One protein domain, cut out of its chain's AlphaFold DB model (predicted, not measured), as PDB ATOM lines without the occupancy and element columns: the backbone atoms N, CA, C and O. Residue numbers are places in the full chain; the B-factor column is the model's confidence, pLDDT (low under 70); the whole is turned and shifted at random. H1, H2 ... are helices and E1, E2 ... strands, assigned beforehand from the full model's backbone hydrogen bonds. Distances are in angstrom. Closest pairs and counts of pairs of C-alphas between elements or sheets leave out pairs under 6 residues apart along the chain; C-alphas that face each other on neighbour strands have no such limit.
ATOM      1  N   GLU A 620     198.629 154.924 151.599       39.53
ATOM      2  CA  GLU A 620     198.746 153.633 150.885       39.53
ATOM      3  C   GLU A 620     199.364 153.777 149.483       39.53
ATOM      4  O   GLU A 620     200.233 152.989 149.103       39.53
ATOM      5  N   LYS A 621     198.986 154.819 148.727       43.12
ATOM      6  CA  LYS A 621     199.628 155.140 147.438       43.12
ATOM      7  C   LYS A 621     201.084 155.567 147.620       43.12
ATOM      8  O   LYS A 621     201.947 155.094 146.880       43.12
ATOM      9  N   ASP A 622     201.360 156.386 148.633       44.66
ATOM     10  CA  ASP A 622     202.721 156.795 148.975       44.66
ATOM     11  C   ASP A 622     203.552 155.622 149.508       44.66
ATOM     12  O   ASP A 622     204.744 155.567 149.239       44.66
ATOM     13  N   LYS A 623     202.948 154.638 150.189       50.28
ATOM     14  CA  LYS A 623     203.619 153.405 150.636       50.28
ATOM     15  C   LYS A 623     204.003 152.499 149.480       50.28
ATOM     16  O   LYS A 623     205.137 152.043 149.445       50.28
ATOM     17  N   ASN A 624     203.114 152.272 148.515       46.66
ATOM     18  CA  ASN A 624     203.463 151.485 147.329       46.66
ATOM     19  C   ASN A 624     204.563 152.165 146.510       46.66
ATOM     20  O   ASN A 624     205.480 151.495 146.041       46.66
ATOM     21  N   TYR A 625     204.540 153.496 146.429       47.31
ATOM     22  CA  TYR A 625     205.634 154.265 145.848       47.31
ATOM     23  C   TYR A 625     206.919 154.190 146.694       47.31
ATOM     24  O   TYR A 625     207.991 153.974 146.147       47.31
ATOM     25  N   GLN A 626     206.848 154.292 148.023       47.72
ATOM     26  CA  GLN A 626     208.011 154.213 148.918       47.72
ATOM     27  C   GLN A 626     208.639 152.821 148.967       47.72
ATOM     28  O   GLN A 626     209.856 152.727 149.028       47.72
ATOM     29  N   VAL A 627     207.846 151.748 148.903       47.47
ATOM     30  CA  VAL A 627     208.338 150.370 148.778       47.47
ATOM     31  C   VAL A 627     209.021 150.188 147.419       47.47
ATOM     32  O   VAL A 627     210.128 149.666 147.347       47.47
ATOM     33  N   GLN A 628     208.429 150.707 146.336       50.38
ATOM     34  CA  GLN A 628     209.072 150.733 145.014       50.38
ATOM     35  C   GLN A 628     210.399 151.513 145.021       50.38
ATOM     36  O   GLN A 628     211.385 151.051 144.445       50.38
ATOM     37  N   GLN A 629     210.446 152.666 145.695       46.94
ATOM     38  CA  GLN A 629     211.651 153.488 145.830       46.94
ATOM     39  C   GLN A 629     212.693 152.854 146.762       46.94
ATOM     40  O   GLN A 629     213.878 152.892 146.448       46.94
ATOM     41  N   SER A 630     212.298 152.217 147.866       44.66
ATOM     42  CA  SER A 630     213.241 151.615 148.811       44.66
ATOM     43  C   SER A 630     213.986 150.439 148.183       44.66
ATOM     44  O   SER A 630     215.204 150.362 148.314       44.66
ATOM     45  N   PHE A 631     213.312 149.592 147.395       43.50
ATOM     46  CA  PHE A 631     213.972 148.520 146.638       43.50
ATOM     47  C   PHE A 631     214.963 149.045 145.586       43.50
ATOM     48  O   PHE A 631     216.005 148.425 145.355       43.50
ATOM     49  N   LEU A 632     214.669 150.201 144.978       48.50
ATOM     50  CA  LEU A 632     215.581 150.910 144.076       48.50
ATOM     51  C   LEU A 632     216.806 151.481 144.818       48.50
ATOM     52  O   LEU A 632     217.921 151.402 144.304       48.50
ATOM     53  N   GLN A 633     216.616 152.019 146.025       40.56
ATOM     54  CA  GLN A 633     217.643 152.713 146.813       40.56
ATOM     55  C   GLN A 633     218.764 151.801 147.331       40.56
ATOM     56  O   GLN A 633     219.927 152.198 147.316       40.56
ATOM     57  N   VAL A 634     218.450 150.584 147.789       39.38
ATOM     58  CA  VAL A 634     219.451 149.686 148.409       39.38
ATOM     59  C   VAL A 634     220.204 148.809 147.404       39.38
ATOM     60  O   VAL A 634     220.938 147.903 147.790       39.38
ATOM     61  N   GLY A 635     220.024 149.040 146.099       36.19
ATOM     62  CA  GLY A 635     220.656 148.224 145.060       36.19
ATOM     63  C   GLY A 635     220.147 146.779 145.024       36.19
ATOM     64  O   GLY A 635     220.706 145.954 144.302       36.19
ATOM     65  N   LEU A 636     219.058 146.465 145.736       50.47
ATOM     66  CA  LEU A 636     218.418 145.148 145.770       50.47
ATOM     67  C   LEU A 636     217.458 144.985 144.583       50.47
ATOM     68  O   LEU A 636     216.317 144.560 144.726       50.47
ATOM     69  N   HIS A 637     217.940 145.288 143.377       53.75
ATOM     70  CA  HIS A 637     217.203 145.146 142.117       53.75
ATOM     71  C   HIS A 637     216.648 143.724 141.914       53.75
ATOM     72  O   HIS A 637     215.578 143.551 141.335       53.75
ATOM     73  N   ASN A 638     217.325 142.710 142.456       52.91
ATOM     74  CA  ASN A 638     216.852 141.324 142.445       52.91
ATOM     75  C   ASN A 638     215.683 141.073 143.414       52.91
ATOM     76  O   ASN A 638     214.890 140.169 143.174       52.91
ATOM     77  N   GLN A 639     215.543 141.880 144.469       59.59
ATOM     78  CA  GLN A 639     214.414 141.839 145.405       59.59
ATOM     79  C   GLN A 639     213.254 142.738 144.966       59.59
ATOM     80  O   GLN A 639     212.158 142.613 145.489       59.59
ATOM     81  N   ALA A 640     213.443 143.586 143.952       62.72
ATOM     82  CA  ALA A 640     212.367 144.357 143.329       62.72
ATOM     83  C   ALA A 640     211.421 143.486 142.476       62.72
ATOM     84  O   ALA A 640     210.604 144.017 141.731       62.72
ATOM     85  N   LYS A 641     211.558 142.158 142.501       79.00
ATOM     86  CA  LYS A 641     210.704 141.228 141.762       79.00
ATOM     87  C   LYS A 641     209.482 140.869 142.593       79.00
ATOM     88  O   LYS A 641     209.587 140.578 143.780       79.00
ATOM     89  N   TYR A 642     208.331 140.851 141.944       87.31
ATOM     90  CA  TYR A 642     207.073 140.443 142.543       87.31
ATOM     91  C   TYR A 642     206.288 139.579 141.563       87.31
ATOM     92  O   TYR A 642     206.613 139.486 140.383       87.31
ATOM     93  N   PHE A 643     205.258 138.910 142.045       89.75
ATOM     94  CA  PHE A 643     204.380 138.083 141.241       89.75
ATOM     95  C   PHE A 643     203.021 138.752 141.139       89.75
ATOM     96  O   PHE A 643     202.475 139.254 142.113       89.75
ATOM     97  N   THR A 644     202.472 138.740 139.938       90.62
ATOM     98  CA  THR A 644     201.097 139.102 139.649       90.62
ATOM     99  C   THR A 644     200.322 137.824 139.369       90.62
ATOM    100  O   THR A 644     200.632 137.121 138.402       90.62
ATOM    101  N   ILE A 645     199.285 137.562 140.159       90.62
ATOM    102  CA  ILE A 645     198.247 136.581 139.845       90.62
ATOM    103  C   ILE A 645     197.046 137.311 139.266       90.62
ATOM    104  O   ILE A 645     196.497 138.209 139.901       90.62
ATOM    105  N   LYS A 646     196.625 136.907 138.067       90.81
ATOM    106  CA  LYS A 646     195.332 137.300 137.501       90.81
ATOM    107  C   LYS A 646     194.349 136.160 137.686       90.81
ATOM    108  O   LYS A 646     194.646 135.032 137.288       90.81
ATOM    109  N   ILE A 647     193.199 136.481 138.261       87.25
ATOM    110  CA  ILE A 647     192.115 135.540 138.514       87.25
ATOM    111  C   ILE A 647     191.130 135.607 137.344       87.25
ATOM    112  O   ILE A 647     190.587 136.676 137.056       87.25
ATOM    113  N   ASP A 648     190.917 134.485 136.649       84.31
ATOM    114  CA  ASP A 648     189.923 134.403 135.578       84.31
ATOM    115  C   ASP A 648     188.530 134.727 136.134       84.31
ATOM    116  O   ASP A 648     188.118 134.194 137.168       84.31
ATOM    117  N   LYS A 649     187.786 135.581 135.423       85.31
ATOM    118  CA  LYS A 649     186.405 135.955 135.754       85.31
ATOM    119  C   LYS A 649     185.470 134.745 135.821       85.31
ATOM    120  O   LYS A 649     184.457 134.796 136.518       85.31
ATOM    121  N   GLN A 650     185.793 133.679 135.090       84.69
ATOM    122  CA  GLN A 650     185.032 132.433 135.083       84.69
ATOM    123  C   GLN A 650     185.399 131.497 136.241       84.69
ATOM    124  O   GLN A 650     184.661 130.551 136.508       84.69
ATOM    125  N   SER A 651     186.499 131.752 136.954       82.00
ATOM    126  CA  SER A 651     186.890 130.912 138.083       82.00
ATOM    127  C   SER A 651     185.882 131.030 139.230       82.00
ATOM    128  O   SER A 651     185.370 132.107 139.550       82.00
ATOM    129  N   THR A 652     185.634 129.910 139.905       74.81
ATOM    130  CA  THR A 652     184.828 129.875 141.134       74.81
ATOM    131  C   THR A 652     185.420 130.784 142.213       74.81
ATOM    132  O   THR A 652     184.683 131.424 142.961       74.81
ATOM    133  N   LEU A 653     186.750 130.925 142.235       76.31
ATOM    134  CA  LEU A 653     187.472 131.834 143.120       76.31
ATOM    135  C   LEU A 653     187.066 133.300 142.900       76.31
ATOM    136  O   LEU A 653     186.772 134.005 143.863       76.31
ATOM    137  N   TYR A 654     186.995 133.748 141.644       78.25
ATOM    138  CA  TYR A 654     186.548 135.099 141.306       78.25
ATOM    139  C   TYR A 654     185.102 135.354 141.740       78.25
ATOM    140  O   TYR A 654     184.806 136.397 142.321       78.25
ATOM    141  N   GLN A 655     184.206 134.392 141.502       78.81
ATOM    142  CA  GLN A 655     182.797 134.517 141.887       78.81
ATOM    143  C   GLN A 655     182.640 134.638 143.408       78.81
ATOM    144  O   GLN A 655     181.940 135.534 143.883       78.81
ATOM    145  N   ASN A 656     183.378 133.829 144.171       73.50
ATOM    146  CA  ASN A 656     183.402 133.903 145.632       73.50
ATOM    147  C   ASN A 656     183.967 135.244 146.134       73.50
ATOM    148  O   ASN A 656     183.479 135.800 147.118       73.50
ATOM    149  N   LEU A 657     184.958 135.813 145.442       73.38
ATOM    150  CA  LEU A 657     185.562 137.102 145.798       73.38
ATOM    151  C   LEU A 657     184.648 138.293 145.513       73.38
ATOM    152  O   LEU A 657     184.559 139.221 146.312       73.38
ATOM    153  N   ILE A 658     183.914 138.259 144.403       75.19
ATOM    154  CA  ILE A 658     182.957 139.318 144.069       75.19
ATOM    155  C   ILE A 658     181.708 139.263 144.943       75.19
ATOM    156  O   ILE A 658     181.167 140.311 145.301       75.19
ATOM    157  N   GLN A 659     181.239 138.069 145.301       70.44
ATOM    158  CA  GLN A 659     180.099 137.926 146.209       70.44
ATOM    159  C   GLN A 659     180.433 138.402 147.625       70.44
ATOM    160  O   GLN A 659     179.554 138.844 148.360       70.44
ATOM    161  N   SER A 660     181.715 138.396 147.986       62.53
ATOM    162  CA  SER A 660     182.183 138.681 149.333       62.53
ATOM    163  C   SER A 660     182.635 140.133 149.559       62.53
ATOM    164  O   SER A 660     183.299 140.378 150.547       62.53
ATOM    165  N   LYS A 661     182.210 141.115 148.745       58.88
ATOM    166  CA  LYS A 661     182.585 142.565 148.730       58.88
ATOM    167  C   LYS A 661     182.726 143.360 150.052       58.88
ATOM    168  O   LYS A 661     183.046 144.549 150.005       58.88
ATOM    169  N   THR A 662     182.488 142.791 151.226       67.75
ATOM    170  CA  THR A 662     182.832 143.427 152.500       67.75
ATOM    171  C   THR A 662     184.352 143.414 152.708       67.75
ATOM    172  O   THR A 662     185.055 142.467 152.357       67.75
ATOM    173  N   LYS A 663     184.887 144.475 153.325       65.81
ATOM    174  CA  LYS A 663     186.322 144.569 153.659       65.81
ATOM    175  C   LYS A 663     186.829 143.384 154.481       65.81
ATOM    176  O   LYS A 663     187.984 142.997 154.355       65.81
ATOM    177  N   GLN A 664     185.967 142.833 155.327       72.56
ATOM    178  CA  GLN A 664     186.313 141.725 156.199       72.56
ATOM    179  C   GLN A 664     186.641 140.459 155.403       72.56
ATOM    180  O   GLN A 664     187.686 139.857 155.624       72.56
ATOM    181  N   ASN A 665     185.818 140.122 154.411       78.75
ATOM    182  CA  ASN A 665     186.061 138.938 153.599       78.75
ATOM    183  C   ASN A 665     187.289 139.104 152.694       78.75
ATOM    184  O   ASN A 665     187.952 138.120 152.390       78.75
ATOM    185  N   ILE A 666     187.624 140.336 152.285       80.12
ATOM    186  CA  ILE A 666     188.867 140.604 151.545       80.12
ATOM    187  C   ILE A 666     190.081 140.297 152.428       80.12
ATOM    188  O   ILE A 666     191.017 139.658 151.961       80.12
ATOM    189  N   ASN A 667     190.074 140.701 153.701       82.19
ATOM    190  CA  ASN A 667     191.182 140.407 154.613       82.19
ATOM    191  C   ASN A 667     191.313 138.906 154.893       82.19
ATOM    192  O   ASN A 667     192.418 138.377 154.807       82.19
ATOM    193  N   GLU A 668     190.200 138.223 155.171       84.88
ATOM    194  CA  GLU A 668     190.176 136.763 155.349       84.88
ATOM    195  C   GLU A 668     190.685 136.047 154.092       84.88
ATOM    196  O   GLU A 668     191.520 135.145 154.169       84.88
ATOM    197  N   PHE A 669     190.254 136.504 152.916       84.69
ATOM    198  CA  PHE A 669     190.752 136.005 151.646       84.69
ATOM    199  C   PHE A 669     192.257 136.230 151.481       84.69
ATOM    200  O   PHE A 669     192.960 135.296 151.117       84.69
ATOM    201  N   LEU A 670     192.768 137.437 151.739       87.31
ATOM    202  CA  LEU A 670     194.195 137.735 151.594       87.31
ATOM    203  C   LEU A 670     195.040 136.946 152.596       87.31
ATOM    204  O   LEU A 670     196.144 136.523 152.258       87.31
ATOM    205  N   GLN A 671     194.524 136.710 153.802       88.00
ATOM    206  CA  GLN A 671     195.177 135.871 154.798       88.00
ATOM    207  C   GLN A 671     195.284 134.425 154.305       88.00
ATOM    208  O   GLN A 671     196.385 133.872 154.293       88.00
ATOM    209  N   LYS A 672     194.173 133.855 153.825       87.50
ATOM    210  CA  LYS A 672     194.141 132.506 153.252       87.50
ATOM    211  C   LYS A 672     195.006 132.394 152.000       87.50
ATOM    212  O   LYS A 672     195.753 131.440 151.844       87.50
ATOM    213  N   PHE A 673     194.975 133.404 151.138       87.62
ATOM    214  CA  PHE A 673     195.833 133.486 149.962       87.62
ATOM    215  C   PHE A 673     197.314 133.432 150.353       87.62
ATOM    216  O   PHE A 673     198.078 132.677 149.754       87.62
ATOM    217  N   LYS A 674     197.734 134.190 151.377       91.19
ATOM    218  CA  LYS A 674     199.103 134.105 151.898       91.19
ATOM    219  C   LYS A 674     199.412 132.706 152.422       91.19
ATOM    220  O   LYS A 674     200.475 132.192 152.109       91.19
ATOM    221  N   GLU A 675     198.509 132.078 153.170       91.50
ATOM    222  CA  GLU A 675     198.689 130.704 153.666       91.50
ATOM    223  C   GLU A 675     198.853 129.695 152.520       91.50
ATOM    224  O   GLU A 675     199.816 128.931 152.527       91.50
ATOM    225  N   ASP A 676     197.998 129.751 151.497       87.38
ATOM    226  CA  ASP A 676     198.031 128.850 150.339       87.38
ATOM    227  C   ASP A 676     199.327 129.013 149.524       87.38
ATOM    228  O   ASP A 676     199.982 128.033 149.150       87.38
ATOM    229  N   ILE A 677     199.738 130.260 149.263       87.56
ATOM    230  CA  ILE A 677     201.022 130.552 148.612       87.56
ATOM    231  C   ILE A 677     202.173 130.087 149.509       87.56
ATOM    232  O   ILE A 677     203.114 129.466 149.018       87.56
ATOM    233  N   GLY A 678     202.078 130.339 150.815       89.56
ATOM    234  CA  GLY A 678     203.062 129.979 151.829       89.56
ATOM    235  C   GLY A 678     203.328 128.485 151.873       89.56
ATOM    236  O   GLY A 678     204.482 128.072 151.798       89.56
ATOM    237  N   GLN A 679     202.270 127.675 151.886       88.88
ATOM    238  CA  GLN A 679     202.361 126.219 151.816       88.88
ATOM    239  C   GLN A 679     203.065 125.763 150.534       88.88
ATOM    240  O   GLN A 679     203.984 124.950 150.595       88.88
ATOM    241  N   LYS A 680     202.711 126.328 149.371       86.75
ATOM    242  CA  LYS A 680     203.358 125.984 148.089       86.75
ATOM    243  C   LYS A 680     204.846 126.320 148.064       86.75
ATOM    244  O   LYS A 680     205.636 125.598 147.453       86.75
ATOM    245  N   VAL A 681     205.237 127.408 148.724       87.56
ATOM    246  CA  VAL A 681     206.635 127.840 148.834       87.56
ATOM    247  C   VAL A 681     207.298 127.369 150.131       87.56
ATOM    248  O   VAL A 681     208.360 127.870 150.462       87.56
ATOM    249  N   ASN A 682     206.724 126.405 150.858       90.75
ATOM    250  CA  ASN A 682     207.263 125.867 152.117       90.75
ATOM    251  C   ASN A 682     207.640 126.941 153.167       90.75
ATOM    252  O   ASN A 682     208.575 126.755 153.949       90.75
ATOM    253  N   SER A 683     206.936 128.073 153.180       89.44
ATOM    254  CA  SER A 683     207.119 129.135 154.169       89.44
ATOM    255  C   SER A 683     206.590 128.683 155.531       89.44
ATOM    256  O   SER A 683     205.456 128.221 155.644       89.44
ATOM    257  N   GLN A 684     207.413 128.846 156.570       91.75
ATOM    258  CA  GLN A 684     207.020 128.579 157.960       91.75
ATOM    259  C   GLN A 684     206.168 129.715 158.538       91.75
ATOM    260  O   GLN A 684     205.357 129.482 159.428       91.75
ATOM    261  N   ASN A 685     206.323 130.937 158.010       92.44
ATOM    262  CA  ASN A 685     205.589 132.123 158.445       92.44
ATOM    263  C   ASN A 685     204.957 132.861 157.249       92.44
ATOM    264  O   ASN A 685     205.356 133.993 156.951       92.44
ATOM    265  N   PRO A 686     203.931 132.291 156.582       90.38
ATOM    266  CA  PRO A 686     203.364 132.854 155.351       90.38
ATOM    267  C   PRO A 686     202.918 134.314 155.468       90.38
ATOM    268  O   PRO A 686     203.011 135.086 154.517       90.38
ATOM    269  N   GLN A 687     202.463 134.716 156.656       89.50
ATOM    270  CA  GLN A 687     202.004 136.079 156.911       89.50
ATOM    271  C   GLN A 687     203.124 137.126 156.847       89.50
ATOM    272  O   GLN A 687     202.857 138.264 156.451       89.50
ATOM    273  N   GLN A 688     204.349 136.736 157.212       86.88
ATOM    274  CA  GLN A 688     205.549 137.579 157.185       86.88
ATOM    275  C   GLN A 688     206.308 137.429 155.864       86.88
ATOM    276  O   GLN A 688     206.787 138.412 155.300       86.88
ATOM    277  N   ASP A 689     206.373 136.201 155.350       88.31
ATOM    278  CA  ASP A 689     207.151 135.877 154.159       88.31
ATOM    279  C   ASP A 689     206.450 136.326 152.873       88.31
ATOM    280  O   ASP A 689     207.108 136.499 151.850       88.31
ATOM    281  N   ILE A 690     205.129 136.536 152.892       88.75
ATOM    282  CA  ILE A 690     204.370 136.986 151.721       88.75
ATOM    283  C   ILE A 690     203.787 138.368 151.975       88.75
ATOM    284  O   ILE A 690     202.925 138.576 152.835       88.75
ATOM    285  N   THR A 691     204.232 139.325 151.169       89.12
ATOM    286  CA  THR A 691     203.766 140.712 151.219       89.12
ATOM    287  C   THR A 691     202.824 140.969 150.052       89.12
ATOM    288  O   THR A 691     203.215 140.806 148.900       89.12
ATOM    289  N   ILE A 692     201.584 141.376 150.333       89.62
ATOM    290  CA  ILE A 692     200.662 141.849 149.293       89.62
ATOM    291  C   ILE A 692     201.050 143.285 148.947       89.62
ATOM    292  O   ILE A 692     201.112 144.135 149.830       89.62
ATOM    293  N   ILE A 693     201.325 143.536 147.673       83.06
ATOM    294  CA  ILE A 693     201.706 144.847 147.140       83.06
ATOM    295  C   ILE A 693     200.455 145.610 146.709       83.06
ATOM    296  O   ILE A 693     200.278 146.781 147.035       83.06
ATOM    297  N   ASN A 694     199.578 144.958 145.947       87.06
ATOM    298  CA  ASN A 694     198.389 145.593 145.398       87.06
ATOM    299  C   ASN A 694     197.289 144.564 145.128       87.06
ATOM    300  O   ASN A 694     197.574 143.419 144.775       87.06
ATOM    301  N   VAL A 695     196.037 144.998 145.254       85.69
ATOM    302  CA  VAL A 695     194.857 144.231 144.853       85.69
ATOM    303  C   VAL A 695     193.992 145.134 143.981       85.69
ATOM    304  O   VAL A 695     193.481 146.146 144.456       85.69
ATOM    305  N   ASP A 696     193.850 144.786 142.705       85.19
ATOM    306  CA  ASP A 696     193.036 145.533 141.742       85.19
ATOM    307  C   ASP A 696     191.746 144.758 141.456       85.19
ATOM    308  O   ASP A 696     191.792 143.611 141.007       85.19
ATOM    309  N   PHE A 697     190.598 145.383 141.728       81.94
ATOM    310  CA  PHE A 697     189.264 144.821 141.493       81.94
ATOM    311  C   PHE A 697     188.580 145.391 140.236       81.94
ATOM    312  O   PHE A 697     187.549 144.862 139.820       81.94
ATOM    313  N   ASP A 698     189.116 146.450 139.620       72.44
ATOM    314  CA  ASP A 698     188.351 147.307 138.702       72.44
ATOM    315  C   ASP A 698     188.323 146.791 137.255       72.44
ATOM    316  O   ASP A 698     187.379 147.061 136.511       72.44
ATOM    317  N   LYS A 699     189.342 146.041 136.819       75.19
ATOM    318  CA  LYS A 699     189.463 145.571 135.419       75.19
ATOM    319  C   LYS A 699     189.370 144.050 135.304       75.19
ATOM    320  O   LYS A 699     188.521 143.503 134.586       75.19
ATOM    321  N   LEU A 700     190.260 143.385 136.027       79.25
ATOM    322  CA  LEU A 700     190.418 141.945 136.203       79.25
ATOM    323  C   LEU A 700     190.993 141.775 137.602       79.25
ATOM    324  O   LEU A 700     191.943 142.484 137.927       79.25
ATOM    325  N   LEU A 701     190.428 140.868 138.401       84.38
ATOM    326  CA  LEU A 701     190.897 140.676 139.765       84.38
ATOM    327  C   LEU A 701     192.362 140.243 139.734       84.38
ATOM    328  O   LEU A 701     192.696 139.168 139.225       84.38
ATOM    329  N   GLN A 702     193.224 141.122 140.226       90.06
ATOM    330  CA  GLN A 702     194.665 140.964 140.176       90.06
ATOM    331  C   GLN A 702     195.240 141.139 141.576       90.06
ATOM    332  O   GLN A 702     194.901 142.094 142.269       90.06
ATOM    333  N   ILE A 703     196.137 140.235 141.962       89.44
ATOM    334  CA  ILE A 703     196.879 140.310 143.219       89.44
ATOM    335  C   ILE A 703     198.360 140.370 142.880       89.44
ATOM    336  O   ILE A 703     198.911 139.434 142.296       89.44
ATOM    337  N   ASP A 704     198.991 141.474 143.253       89.94
ATOM    338  CA  ASP A 704     200.432 141.656 143.181       89.94
ATOM    339  C   ASP A 704     201.020 141.340 144.558       89.94
ATOM    340  O   ASP A 704     200.595 141.920 145.559       89.94
ATOM    341  N   PHE A 705     201.976 140.420 144.636       90.81
ATOM    342  CA  PHE A 705     202.572 139.978 145.895       90.81
ATOM    343  C   PHE A 705     204.055 139.644 145.742       90.81
ATOM    344  O   PHE A 705     204.523 139.265 144.673       90.81
ATOM    345  N   GLN A 706     204.800 139.752 146.830       89.06
ATOM    346  CA  GLN A 706     206.215 139.410 146.913       89.06
ATOM    347  C   GLN A 706     206.415 138.253 147.885       89.06
ATOM    348  O   GLN A 706     205.743 138.188 148.913       89.06
ATOM    349  N   VAL A 707     207.355 137.366 147.561       89.12
ATOM    350  CA  VAL A 707     207.785 136.269 148.433       89.12
ATOM    351  C   VAL A 707     209.185 136.599 148.953       89.12
ATOM    352  O   VAL A 707     210.154 136.567 148.199       89.12
ATOM    353  N   ASN A 708     209.297 136.903 150.242       83.19
ATOM    354  CA  ASN A 708     210.537 137.222 150.952       83.19
ATOM    355  C   ASN A 708     211.289 135.952 151.389       83.19
ATOM    356  O   ASN A 708     211.829 135.888 152.488       83.19
ATOM    357  N   SER A 709     211.321 134.922 150.543       74.62
ATOM    358  CA  SER A 709     212.058 133.692 150.830       74.62
ATOM    359  C   SER A 709     213.366 133.673 150.051       74.62
ATOM    360  O   SER A 709     213.366 133.714 148.823       74.62
ATOM    361  N   GLN A 710     214.490 133.569 150.762       73.88
ATOM    362  CA  GLN A 710     215.803 133.356 150.142       73.88
ATOM    363  C   GLN A 710     215.967 131.934 149.579       73.88
ATOM    364  O   GLN A 710     216.956 131.658 148.905       73.88
ATOM    365  N   GLN A 711     215.028 131.024 149.863       76.31
ATOM    366  CA  GLN A 711     215.180 129.596 149.582       76.31
ATOM    367  C   GLN A 711     214.839 129.198 148.142       76.31
ATOM    368  O   GLN A 711     215.224 128.110 147.726       76.31
ATOM    369  N   PHE A 712     214.124 130.035 147.385       75.69
ATOM    370  CA  PHE A 712     213.652 129.677 146.044       75.69
ATOM    371  C   PHE A 712     214.080 130.698 145.000       75.69
ATOM    372  O   PHE A 712     213.921 131.906 145.173       75.69
ATOM    373  N   SER A 713     214.560 130.200 143.866       79.62
ATOM    374  CA  SER A 713     214.742 131.011 142.666       79.62
ATOM    375  C   SER A 713     213.389 131.428 142.067       79.62
ATOM    376  O   SER A 713     212.371 130.749 142.224       79.62
ATOM    377  N   SER A 714     213.373 132.518 141.288       75.12
ATOM    378  CA  SER A 714     212.178 132.967 140.551       75.12
ATOM    379  C   SER A 714     211.535 131.861 139.703       75.12
ATOM    380  O   SER A 714     210.312 131.798 139.585       75.12
ATOM    381  N   GLN A 715     212.344 130.984 139.097       79.56
ATOM    382  CA  GLN A 715     211.849 129.892 138.253       79.56
ATOM    383  C   GLN A 715     211.169 128.790 139.074       79.56
ATOM    384  O   GLN A 715     210.134 128.273 138.654       79.56
ATOM    385  N   GLU A 716     211.709 128.450 140.245       81.19
ATOM    386  CA  GLU A 716     211.096 127.476 141.157       81.19
ATOM    387  C   GLU A 716     209.791 128.003 141.738       81.19
ATOM    388  O   GLU A 716     208.806 127.268 141.783       81.19
ATOM    389  N   LEU A 717     209.748 129.290 142.102       80.94
ATOM    390  CA  LEU A 717     208.514 129.946 142.530       80.94
ATOM    391  C   LEU A 717     207.453 129.879 141.429       80.94
ATOM    392  O   LEU A 717     206.334 129.457 141.698       80.94
ATOM    393  N   ARG A 718     207.800 130.182 140.170       81.44
ATOM    394  CA  ARG A 718     206.853 130.031 139.050       81.44
ATOM    395  C   ARG A 718     206.332 128.601 138.925       81.44
ATOM    396  O   ARG A 718     205.128 128.432 138.802       81.44
ATOM    397  N   LYS A 719     207.209 127.591 138.984       83.81
ATOM    398  CA  LYS A 719     206.822 126.170 138.877       83.81
ATOM    399  C   LYS A 719     205.939 125.705 140.037       83.81
ATOM    400  O   LYS A 719     205.043 124.902 139.828       83.81
ATOM    401  N   LYS A 720     206.179 126.192 141.255       82.69
ATOM    402  CA  LYS A 720     205.401 125.813 142.447       82.69
ATOM    403  C   LYS A 720     204.048 126.524 142.527       82.69
ATOM    404  O   LYS A 720     203.080 125.969 143.047       82.69
ATOM    405  N   ILE A 721     203.985 127.748 142.006       79.06
ATOM    406  CA  ILE A 721     202.805 128.617 142.046       79.06
ATOM    407  C   ILE A 721     201.937 128.426 140.780       79.06
ATOM    408  O   ILE A 721     200.943 129.117 140.612       79.06
ATOM    409  N   THR A 722     202.220 127.474 139.879       68.94
ATOM    410  CA  THR A 722     201.294 127.187 138.767       68.94
ATOM    411  C   THR A 722     199.936 126.742 139.307       68.94
ATOM    412  O   THR A 722     199.804 125.699 139.945       68.94
ATOM    413  N   PHE A 723     198.928 127.567 139.048       69.88
ATOM    414  CA  PHE A 723     197.539 127.399 139.463       69.88
ATOM    415  C   PHE A 723     196.637 127.210 138.233       69.88
ATOM    416  O   PHE A 723     195.546 127.781 138.150       69.88
ATOM    417  N   SER A 724     197.112 126.445 137.246       65.94
ATOM    418  CA  SER A 724     196.374 126.177 136.004       65.94
ATOM    419  C   SER A 724     194.947 125.709 136.285       65.94
ATOM    420  O   SER A 724     194.006 126.165 135.644       65.94
ATOM    421  N   ASP A 725     194.784 124.896 137.325       61.12
ATOM    422  CA  ASP A 725     193.527 124.226 137.651       61.12
ATOM    423  C   ASP A 725     192.514 125.164 138.336       61.12
ATOM    424  O   ASP A 725     191.338 124.836 138.453       61.12
ATOM    425  N   LEU A 726     192.953 126.356 138.767       66.19
ATOM    426  CA  LEU A 726     192.113 127.375 139.411       66.19
ATOM    427  C   LEU A 726     191.789 128.560 138.484       66.19
ATOM    428  O   LEU A 726     191.220 129.553 138.939       66.19
ATOM    429  N   GLY A 727     192.162 128.487 137.201       72.12
ATOM    430  CA  GLY A 727     191.983 129.599 136.262       72.12
ATOM    431  C   GLY A 727     192.837 130.818 136.630       72.12
ATOM    432  O   GLY A 727     192.422 131.961 136.453       72.12
ATOM    433  N   LEU A 728     194.020 130.594 137.203       82.31
ATOM    434  CA  LEU A 728     194.928 131.660 137.609       82.31
ATOM    435  C   LEU A 728     196.132 131.705 136.669       82.31
ATOM    436  O   LEU A 728     196.782 130.690 136.422       82.31
ATOM    437  N   SER A 729     196.479 132.900 136.194       83.81
ATOM    438  CA  SER A 729     197.738 133.116 135.474       83.81
ATOM    439  C   SER A 729     198.720 133.878 136.355       83.81
ATOM    440  O   SER A 729     198.410 134.956 136.865       83.81
ATOM    441  N   VAL A 730     199.907 133.299 136.543       87.44
ATOM    442  CA  VAL A 730     201.002 133.898 137.309       87.44
ATOM    443  C   VAL A 730     201.994 134.505 136.331       87.44
ATOM    444  O   VAL A 730     202.488 133.833 135.426       87.44
ATOM    445  N   SER A 731     202.329 135.770 136.540       87.81
ATOM    446  CA  SER A 731     203.427 136.441 135.850       87.81
ATOM    447  C   SER A 731     204.354 137.051 136.888       87.81
ATOM    448  O   SER A 731     203.893 137.661 137.842       87.81
ATOM    449  N   GLU A 732     205.658 136.864 136.735       86.12
ATOM    450  CA  GLU A 732     206.634 137.635 137.507       86.12
ATOM    451  C   GLU A 732     206.748 139.009 136.857       86.12
ATOM    452  O   GLU A 732     206.862 139.108 135.633       86.12
ATOM    453  N   LYS A 733     206.727 140.038 137.687       83.62
ATOM    454  CA  LYS A 733     206.968 141.420 137.322       83.62
ATOM    455  C   LYS A 733     208.119 141.970 138.142       83.62
ATOM    456  O   LYS A 733     208.527 141.402 139.156       83.62
ATOM    457  N   SER A 734     208.647 143.105 137.721       73.06
ATOM    458  CA  SER A 734     209.574 143.885 138.530       73.06
ATOM    459  C   SER A 734     208.944 145.215 138.907       73.06
ATOM    460  O   SER A 734     208.316 145.858 138.079       73.06
ATOM    461  N   LEU A 735     209.154 145.689 140.133       62.75
ATOM    462  CA  LEU A 735     208.867 147.071 140.524       62.75
ATOM    463  C   LEU A 735     209.659 148.058 139.646       62.75
ATOM    464  O   LEU A 735     209.243 149.199 139.466       62.75
ATOM    465  N   LEU A 736     210.744 147.586 139.016       56.38
ATOM    466  CA  LEU A 736     211.479 148.304 137.979       56.38
ATOM    467  C   LEU A 736     210.715 148.429 136.651       56.38
ATOM    468  O   LEU A 736     211.084 149.275 135.847       56.38
TER     469      LEU A 736
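What this domain is: This is residues 620 to 736 of the 927 residues of an uncharacterized protein of Tetrahymena thermophila (strain SB210) (UniProt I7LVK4). What shape do these coordinates make? A strongly twisted sheet of four strands, E2 E3 E1 E4, is covered by the long helix H3 slanting over E2 and E3, with the short helix H5 packed near E4 and E1. H1 lies by E2 and H2 by the end of E1, and both only graze the sheet. What are its make-up and size? The printed part has 117 residues with five named helices and four named strands, in the order H1 E1 H2 H3 H4 E2 E3 H5 E4; the class is mixed, and the sheet is antiparallel throughout. It is compact, with a radius of gyration of the C-alphas of 14.2 A and spans of 42 by 31 by 24 A.

Where its parts are: Where are the strands? E2 is residues 690 to 696, 17.4 A long; E3 is 702 to 707, 16.2 A; E1 is 641 to 647, 19.7 A; and E4 is 728 to 734, 19.1 A, ending at C-alpha 734 at (209.574, 143.885, 138.530). Where are the helices? H3 is residues 663 to 680, 25.8 A long, and H1 is 620 to 633, 19.4 A, beginning at C-alpha 620 at (198.746, 153.633, 150.885). H2 is residues 652 to 659, H4 is 686 to 689 and H5 is 714 to 720.

How they stand to each other: How are the strands paired? E2 and E3 are a hairpin at 164 degrees, with N 691 and O 706 2.9 A apart, within hydrogen-bond range. E3 and E1 are antiparallel at 146 degrees, with N 643 and O 705 at 2.8 A; E1 and E4 are antiparallel at 155 degrees, with N 644 and O 731 at 2.8 A. What is on the sheet? In two layers, helices on one face of a sheet, H3 and H5 are on one face; H3 has a height over the sheet of 9.4 A and runs slantwise to the strands, at 47 degrees to E2 on the local plane. E3, H5 and E4 form a split strand-helix-strand unit, two strands running the same way with E1 between them in the sheet, and its crossover is right-handed. How do the helices stand? H3 touches H4 with residues 671 to 679 alone, the closest C-alphas being those of Gly 678 and Pro 686, 4.6 A apart. Every O i to N i+4 pair is within hydrogen-bond range in H1, H2, H3 and H5, and H4 is too short for one.

The domain as a whole: How far does it reach? The two C-alphas farthest apart are those of Gly 635 and Gln 659, 41.9 A. Is it unbroken and sure? The printed part has no cut and no long link. Its mean pLDDT is 75.4, and residues 620 to 640, 660 to 663, 722 to 726 and 735 to 736 are under 70.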